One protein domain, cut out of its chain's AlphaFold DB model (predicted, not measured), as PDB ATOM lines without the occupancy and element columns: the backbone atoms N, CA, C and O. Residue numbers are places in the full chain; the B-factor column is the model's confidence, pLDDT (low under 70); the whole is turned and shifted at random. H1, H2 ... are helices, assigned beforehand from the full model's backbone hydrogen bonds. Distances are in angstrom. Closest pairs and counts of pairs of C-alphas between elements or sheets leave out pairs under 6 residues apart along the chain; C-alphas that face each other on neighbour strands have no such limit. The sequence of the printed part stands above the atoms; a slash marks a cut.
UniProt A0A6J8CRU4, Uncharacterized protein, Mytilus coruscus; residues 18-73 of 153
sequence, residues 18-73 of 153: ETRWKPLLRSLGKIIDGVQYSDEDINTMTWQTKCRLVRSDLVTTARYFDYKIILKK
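This is residues 18 to 73 of the 153 residues of an uncharacterized protein of Mytilus coruscus (UniProt A0A6J8CRU4). The longest helix, H4, runs out like an arm from a small head made of H1, H2 and H3, and the arm makes the length of the whole. In the head, H3 packs on H1 and crosses it at a steep angle, H2 meets H1 in a corner where both helices begin, at Lys 22 and Asp 39, and the chain turns through a tight link from H3 into H4. The printed part has 56 residues with four named helices, in the order H1, H2, H3, H4, and no named strand; its class is all helix. It is compact, with a radius of gyration of the C-alphas of 10.9 A, yet elongated in outline, spanning 31 by 20 by 18 A.

Begin with H4, residues 58 to 71, and look at its residues 60 to 64, which alone of H4 touch H1, residues 22 to 32. The two helices only just touch, with 3 pairs of C-alphas within 8 A; the closest are those of Leu 24 and Tyr 64, 6.9 A apart. They run opposite ways at a shallow tilt of 28 degrees. H1 is the hub, touching three other helices. H3, residues 47 to 56, touches H1 at a steep tilt of 58 degrees, the same way, and the closest C-alphas are those of Leu 28 and Leu 53, 6.0 A apart. H2, residues 39 to 44, touches H1 about perpendicular, at 84 degrees, with the C-alphas of Lys 22 and Asp 39 closest at 6.6 A. Of these three pairs that touch, 1 is at a shallow tilt, and the packing is mostly crossed, but only just. H3 and H4 are close but not clearly touching, about perpendicular at 82 degrees; their closest C-alphas, of Val 54 and Thr 61, are 6.3 A apart. H2 is apart from H4, and only just apart from H3, at 8.1 A. In H1, H2, H3 and H4 every O i to N i+4 pair is within hydrogen-bond range.

Find C-alpha 58 at (42.360, -9.455, -25.360); from there H4 runs 19.7 A to C-alpha 71 at (54.361, 4.986, -19.524). H1 begins at C-alpha 22, at (43.155, -3.379, -10.795), and runs 15.1 A to Ile 32. H3 runs 14.1 A from Trp 47 to Ser 56, and H2 runs 8.9 A from Asp 39 to Thr 44.

The two C-alphas farthest apart, those of Gly 34 and Lys 73, are 32.2 A apart. The printed part has no cut and no long link: H2 to H3 and H3 to H4 are tight, and H1 to H2 is short. The mean pLDDT of the printed part is 80.1; look for values under 70 at residues 18 to 19 and 68 to 73, where the model's confidence is low.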
ATOM      1  N   GLU A  18      48.869  -9.468 -15.884       64.56
ATOM      2  CA  GLU A  18      47.689  -8.651 -16.208       64.56
ATOM      3  C   GLU A  18      46.594  -8.761 -15.139       64.56
ATOM      4  O   GLU A  18      45.925  -7.779 -14.818       64.56
ATOM      5  N   THR A  19      46.459  -9.931 -14.509       69.88
ATOM      6  CA  THR A  19      45.484 -10.200 -13.434       69.88
ATOM      7  C   THR A  19      45.752  -9.426 -12.139       69.88
ATOM      8  O   THR A  19      44.913  -9.428 -11.240       69.88
ATOM      9  N   ARG A  20      46.898  -8.738 -12.025       77.00
ATOM     10  CA  ARG A  20      47.226  -7.855 -10.891       77.00
ATOM     11  C   ARG A  20      46.860  -6.392 -11.150       77.00
ATOM     12  O   ARG A  20      46.940  -5.568 -10.241       77.00
ATOM     13  N   TRP A  21      46.488  -6.027 -12.375       81.38
ATOM     14  CA  TRP A  21      46.222  -4.638 -12.741       81.38
ATOM     15  C   TRP A  21      44.769  -4.264 -12.458       81.38
ATOM     16  O   TRP A  21      43.906  -4.355 -13.325       81.38
ATOM     17  N   LYS A  22      44.503  -3.784 -11.238       87.50
ATOM     18  CA  LYS A  22      43.155  -3.379 -10.795       87.50
ATOM     19  C   LYS A  22      42.437  -2.417 -11.762       87.50
ATOM     20  O   LYS A  22      41.282  -2.686 -12.086       87.50
ATOM     21  N   PRO A  23      43.087  -1.372 -12.323       87.50
ATOM     22  CA  PRO A  23      42.399  -0.478 -13.260       87.50
ATOM     23  C   PRO A  23      42.021  -1.161 -14.583       87.50
ATOM     24  O   PRO A  23      40.991  -0.829 -15.171       87.50
ATOM     25  N   LEU A  24      42.818  -2.140 -15.031       85.44
ATOM     26  CA  LEU A  24      42.484  -2.960 -16.196       85.44
ATOM     27  C   LEU A  24      41.254  -3.822 -15.897       85.44
ATOM     28  O   LEU A  24      40.301  -3.792 -16.663       85.44
ATOM     29  N   LEU A  25      41.243  -4.532 -14.765       85.50
ATOM     30  CA  LEU A  25      40.119  -5.389 -14.377       85.50
ATOM     31  C   LEU A  25      38.821  -4.599 -14.169       85.50
ATOM     32  O   LEU A  25      37.761  -5.072 -14.565       85.50
ATOM     33  N   ARG A  26      38.895  -3.376 -13.630       88.31
ATOM     34  CA  ARG A  26      37.739  -2.473 -13.528       88.31
ATOM     35  C   ARG A  26      37.203  -2.078 -14.905       88.31
ATOM     36  O   ARG A  26      35.997  -2.103 -15.130       88.31
ATOM     37  N   SER A  27      38.101  -1.752 -15.834       87.44
ATOM     38  CA  SER A  27      37.733  -1.390 -17.207       87.44
ATOM     39  C   SER A  27      37.104  -2.572 -17.946       87.44
ATOM     40  O   SER A  27      36.061  -2.419 -18.573       87.44
ATOM     41  N   LEU A  28      37.695  -3.762 -17.816       86.56
ATOM     42  CA  LEU A  28      37.180  -5.002 -18.389       86.56
ATOM     43  C   LEU A  28      35.828  -5.392 -17.784       86.56
ATOM     44  O   LEU A  28      34.918  -5.730 -18.528       86.56
ATOM     45  N   GLY A  29      35.663  -5.281 -16.465       88.19
ATOM     46  CA  GLY A  29      34.385  -5.526 -15.793       88.19
ATOM     47  C   GLY A  29      33.274  -4.603 -16.283       88.19
ATOM     48  O   GLY A  29      32.172  -5.062 -16.568       88.19
ATOM     49  N   LYS A  30      33.591  -3.320 -16.493       90.62
ATOM     50  CA  LYS A  30      32.643  -2.356 -17.059       90.62
ATOM     51  C   LYS A  30      32.262  -2.693 -18.506       90.62
ATOM     52  O   LYS A  30      31.109  -2.517 -18.874       90.62
ATOM     53  N   ILE A  31      33.223  -3.130 -19.321       87.19
ATOM     54  CA  ILE A  31      33.008  -3.420 -20.749       87.19
ATOM     55  C   ILE A  31      32.271  -4.750 -20.947       87.19
ATOM     56  O   ILE A  31      31.373  -4.826 -21.777       87.19
ATOM     57  N   ILE A  32      32.665  -5.789 -20.210       87.31
ATOM     58  CA  ILE A  32      32.200  -7.166 -20.420       87.31
ATOM     59  C   ILE A  32      30.954  -7.454 -19.588       87.31
ATOM     60  O   ILE A  32      29.956  -7.925 -20.124       87.31
ATOM     61  N   ASP A  33      31.012  -7.179 -18.284       88.50
ATOM     62  CA  ASP A  33      29.945  -7.544 -17.348       88.50
ATOM     63  C   ASP A  33      28.987  -6.368 -17.074       88.50
ATOM     64  O   ASP A  33      27.948  -6.551 -16.446       88.50
ATOM     65  N   GLY A  34      29.324  -5.147 -17.511       89.06
ATOM     66  CA  GLY A  34      28.556  -3.933 -17.208       89.06
ATOM     67  C   GLY A  34      28.654  -3.479 -15.745       89.06
ATOM     68  O   GLY A  34      27.965  -2.542 -15.345       89.06
ATOM     69  N   VAL A  35      29.514  -4.115 -14.942       88.06
ATOM     70  CA  VAL A  35      29.636  -3.883 -13.496       88.06
ATOM     71  C   VAL A  35      30.871  -3.043 -13.184       88.06
ATOM     72  O   VAL A  35      31.959  -3.250 -13.722       88.06
ATOM     73  N   GLN A  36      30.710  -2.091 -12.268       88.38
ATOM     74  CA  GLN A  36      31.807  -1.285 -11.739       88.38
ATOM     75  C   GLN A  36      32.390  -1.954 -10.493       88.38
ATOM     76  O   GLN A  36      31.865  -1.789  -9.399       88.38
ATOM     77  N   TYR A  37      33.481  -2.700 -10.660       88.50
ATOM     78  CA  TYR A  37      34.164  -3.336  -9.533       88.50
ATOM     79  C   TYR A  37      34.973  -2.330  -8.703       88.50
ATOM     80  O   TYR A  37      35.793  -1.575  -9.247       88.50
ATOM     81  N   SER A  38      34.798  -2.363  -7.381       91.50
ATOM     82  CA  SER A  38      35.691  -1.671  -6.450       91.50
ATOM     83  C   SER A  38      37.037  -2.400  -6.330       91.50
ATOM     84  O   SER A  38      37.207  -3.540  -6.771       91.50
ATOM     85  N   ASP A  39      38.035  -1.747  -5.730       86.31
ATOM     86  CA  ASP A  39      39.329  -2.396  -5.495       86.31
ATOM     87  C   ASP A  39      39.253  -3.526  -4.463       86.31
ATOM     88  O   ASP A  39      40.100  -4.421  -4.503       86.31
ATOM     89  N   GLU A  40      38.268  -3.506  -3.564       88.44
ATOM     90  CA  GLU A  40      37.984  -4.598  -2.630       88.44
ATOM     91  C   GLU A  40      37.400  -5.801  -3.364       88.44
ATOM     92  O   GLU A  40      37.963  -6.890  -3.250       88.44
ATOM     93  N   ASP A  41      36.398  -5.583  -4.222       87.56
ATOM     94  CA  ASP A  41      35.780  -6.635  -5.044       87.56
ATOM     95  C   ASP A  41      36.813  -7.335  -5.932       87.56
ATOM     96  O   ASP A  41      36.820  -8.554  -6.083       87.56
ATOM     97  N   ILE A  42      37.742  -6.568  -6.510       86.44
ATOM     98  CA  ILE A  42      38.823  -7.124  -7.331       86.44
ATOM     99  C   ILE A  42      39.791  -7.953  -6.479       86.44
ATOM    100  O   ILE A  42      40.348  -8.932  -6.975       86.44
ATOM    101  N   ASN A  43      40.030  -7.603  -5.214       86.62
ATOM    102  CA  ASN A  43      40.932  -8.384  -4.363       86.62
ATOM    103  C   ASN A  43      40.294  -9.710  -3.937       86.62
ATOM    104  O   ASN A  43      40.985 -10.728  -3.971       86.62
ATOM    105  N   THR A  44      38.998  -9.715  -3.622       90.12
ATOM    106  CA  THR A  44      38.227 -10.917  -3.258       90.12
ATOM    107  C   THR A  44      37.846 -11.782  -4.461       90.12
ATOM    108  O   THR A  44      37.603 -12.978  -4.306       90.12
ATOM    109  N   MET A  45      37.854 -11.229  -5.676       84.44
ATOM    110  CA  MET A  45      37.567 -11.966  -6.906       84.44
ATOM    111  C   MET A  45      38.548 -13.128  -7.142       84.44
ATOM    112  O   MET A  45      39.776 -12.972  -7.084       84.44
ATOM    113  N   THR A  46      37.990 -14.286  -7.501       89.38
ATOM    114  CA  THR A  46      38.750 -15.505  -7.800       89.38
ATOM    115  C   THR A  46      39.654 -15.332  -9.022       89.38
ATOM    116  O   THR A  46      39.381 -14.555  -9.944       89.38
ATOM    117  N   TRP A  47      40.756 -16.087  -9.047       78.19
ATOM    118  CA  TRP A  47      41.715 -16.049 -10.152       78.19
ATOM    119  C   TRP A  47      41.065 -16.419 -11.491       78.19
ATOM    120  O   TRP A  47      41.333 -15.784 -12.508       78.19
ATOM    121  N   GLN A  48      40.149 -17.388 -11.484       81.56
ATOM    122  CA  GLN A  48      39.410 -17.829 -12.663       81.56
ATOM    123  C   GLN A  48      38.578 -16.691 -13.263       81.56
ATOM    124  O   GLN A  48      38.620 -16.487 -14.475       81.56
ATOM    125  N   THR A  49      37.885 -15.908 -12.431       83.75
ATOM    126  CA  THR A  49      37.085 -14.764 -12.892       83.75
ATOM    127  C   THR A  49      37.972 -13.655 -13.454       83.75
ATOM    128  O   THR A  49      37.673 -13.117 -14.520       83.75
ATOM    129  N   LYS A  50      39.122 -13.378 -12.824       81.69
ATOM    130  CA  LYS A  50      40.120 -12.433 -13.360       81.69
ATOM    131  C   LYS A  50      40.640 -12.879 -14.724       81.69
ATOM    132  O   LYS A  50      40.731 -12.079 -15.650       81.69
ATOM    133  N   CYS A  51      40.953 -14.164 -14.868       77.25
ATOM    134  CA  CYS A  51      41.394 -14.721 -16.138       77.25
ATOM    135  C   CYS A  51      40.294 -14.726 -17.200       77.25
ATOM    136  O   CYS A  51      40.610 -14.519 -18.369       77.25
ATOM    137  N   ARG A  52      39.026 -14.940 -16.823       86.94
ATOM    138  CA  ARG A  52      37.881 -14.811 -17.736       86.94
ATOM    139  C   ARG A  52      37.828 -13.399 -18.308       86.94
ATOM    140  O   ARG A  52      37.873 -13.262 -19.520       86.94
ATOM    141  N   LEU A  53      37.840 -12.375 -17.451       82.25
ATOM    142  CA  LEU A  53      37.798 -10.969 -17.872       82.25
ATOM    143  C   LEU A  53      38.920 -10.623 -18.859       82.25
ATOM    144  O   LEU A  53      38.668 -10.022 -19.899       82.25
ATOM    145  N   VAL A  54      40.152 -11.050 -18.567       78.75
ATOM    146  CA  VAL A  54      41.312 -10.805 -19.442       78.75
ATOM    147  C   VAL A  54      41.186 -11.537 -20.783       78.75
ATOM    148  O   VAL A  54      41.503 -10.970 -21.826       78.75
ATOM    149  N   ARG A  55      40.717 -12.791 -20.781       76.69
ATOM    150  CA  ARG A  55      40.551 -13.590 -22.009       76.69
ATOM    151  C   ARG A  55      39.381 -13.127 -22.869       76.69
ATOM    152  O   ARG A  55      39.436 -13.290 -24.083       76.69
ATOM    153  N   SER A  56      38.340 -12.580 -22.250       80.44
ATOM    154  CA  SER A  56      37.141 -12.105 -22.937       80.44
ATOM    155  C   SER A  56      37.408 -10.874 -23.802       80.44
ATOM    156  O   SER A  56      36.799 -10.754 -24.859       80.44
ATOM    157  N   ASP A  57      38.337  -9.998 -23.409       78.00
ATOM    158  CA  ASP A  57      38.770  -8.873 -24.245       78.00
ATOM    159  C   ASP A  57      40.297  -8.710 -24.236       78.00
ATOM    160  O   ASP A  57      40.910  -7.918 -23.502       78.00
ATOM    161  N   LEU A  58      40.921  -9.485 -25.123       77.31
ATOM    162  CA  LEU A  58      42.360  -9.455 -25.360       77.31
ATOM    163  C   LEU A  58      42.819  -8.141 -26.005       77.31
ATOM    164  O   LEU A  58      43.963  -7.737 -25.801       77.31
ATOM    165  N   VAL A  59      41.957  -7.457 -26.763       77.88
ATOM    166  CA  VAL A  59      42.323  -6.218 -27.465       77.88
ATOM    167  C   VAL A  59      42.490  -5.083 -26.464       77.88
ATOM    168  O   VAL A  59      43.506  -4.386 -26.485       77.88
ATOM    169  N   THR A  60      41.537  -4.919 -25.548       78.81
ATOM    170  CA  THR A  60      41.628  -3.920 -24.476       78.81
ATOM    171  C   THR A  60      42.778  -4.235 -23.525       78.81
ATOM    172  O   THR A  60      43.538  -3.333 -23.167       78.81
ATOM    173  N   THR A  61      42.983  -5.513 -23.194       75.06
ATOM    174  CA  THR A  61      44.143  -5.963 -22.409       75.06
ATOM    175  C   THR A  61      45.463  -5.586 -23.086       75.06
ATOM    176  O   THR A  61      46.328  -4.988 -22.447       75.06
ATOM    177  N   ALA A  62      45.615  -5.867 -24.384       73.00
ATOM    178  CA  ALA A  62      46.827  -5.551 -25.139       73.00
ATOM    179  C   ALA A  62      47.075  -4.038 -25.242       73.00
ATOM    180  O   ALA A  62      48.204  -3.584 -25.062       73.00
ATOM    181  N   ARG A  63      46.025  -3.238 -25.467       74.69
ATOM    182  CA  ARG A  63      46.123  -1.767 -25.485       74.69
ATOM    183  C   ARG A  63      46.543  -1.207 -24.129       74.69
ATOM    184  O   ARG A  63      47.402  -0.332 -24.064       74.69
ATOM    185  N   TYR A  64      45.964  -1.718 -23.043       78.19
ATOM    186  CA  TYR A  64      46.320  -1.295 -21.693       78.19
ATOM    187  C   TYR A  64      47.750  -1.709 -21.323       78.19
ATOM    188  O   TYR A  64      48.474  -0.935 -20.694       78.19
ATOM    189  N   PHE A  65      48.177  -2.906 -21.738       73.62
ATOM    190  CA  PHE A  65      49.560  -3.362 -21.609       73.62
ATOM    191  C   PHE A  65      50.515  -2.401 -22.321       73.62
ATOM    192  O   PHE A  65      51.456  -1.909 -21.699       73.62
ATOM    193  N   ASP A  66      50.246  -2.076 -23.587       70.31
ATOM    194  CA  ASP A  66      51.080  -1.164 -24.373       70.31
ATOM    195  C   ASP A  66      51.143   0.225 -23.722       70.31
ATOM    196  O   ASP A  66      52.231   0.757 -23.511       70.31
ATOM    197  N   TYR A  67      50.011   0.760 -23.250       76.31
ATOM    198  CA  TYR A  67      49.966   1.997 -22.462       76.31
ATOM    199  C   TYR A  67      50.839   1.925 -21.199       76.31
ATOM    200  O   TYR A  67      51.639   2.825 -20.942       76.31
ATOM    201  N   LYS A  68      50.746   0.843 -20.415       68.88
ATOM    202  CA  LYS A  68      51.554   0.657 -19.199       68.88
ATOM    203  C   LYS A  68      53.048   0.555 -19.491       68.88
ATOM    204  O   LYS A  68      53.844   1.100 -18.725       68.88
ATOM    205  N   ILE A  69      53.426  -0.139 -20.562       62.78
ATOM    206  CA  ILE A  69      54.821  -0.272 -20.990       62.78
ATOM    207  C   ILE A  69      55.350   1.060 -21.520       62.78
ATOM    208  O   ILE A  69      56.450   1.465 -21.152       62.78
ATOM    209  N   ILE A  70      54.561   1.777 -22.321       62.53
ATOM    210  CA  ILE A  70      54.914   3.099 -22.844       62.53
ATOM    211  C   ILE A  70      55.091   4.107 -21.706       62.53
ATOM    212  O   ILE A  70      56.078   4.834 -21.710       62.53
ATOM    213  N   LEU A  71      54.213   4.118 -20.700       56.47
ATOM    214  CA  LEU A  71      54.361   4.986 -19.524       56.47
ATOM    215  C   LEU A  71      55.587   4.649 -18.671       56.47
ATOM    216  O   LEU A  71      56.162   5.533 -18.044       56.47
ATOM    217  N   LYS A  72      55.995   3.375 -18.634       55.56
ATOM    218  CA  LYS A  72      57.232   2.944 -17.971       55.56
ATOM    219  C   LYS A  72      58.477   3.091 -18.847       55.56
ATOM    220  O   LYS A  72      59.561   2.725 -18.392       55.56
ATOM    221  N   LYS A  73      58.369   3.650 -20.062       51.44
ATOM    222  CA  LYS A  73      59.543   4.077 -20.827       51.44
ATOM    223  C   LYS A  73      60.212   5.234 -20.087       51.44
ATOM    224  O   LYS A  73      60.029   6.397 -20.427       51.44
TER     225      LYS A  73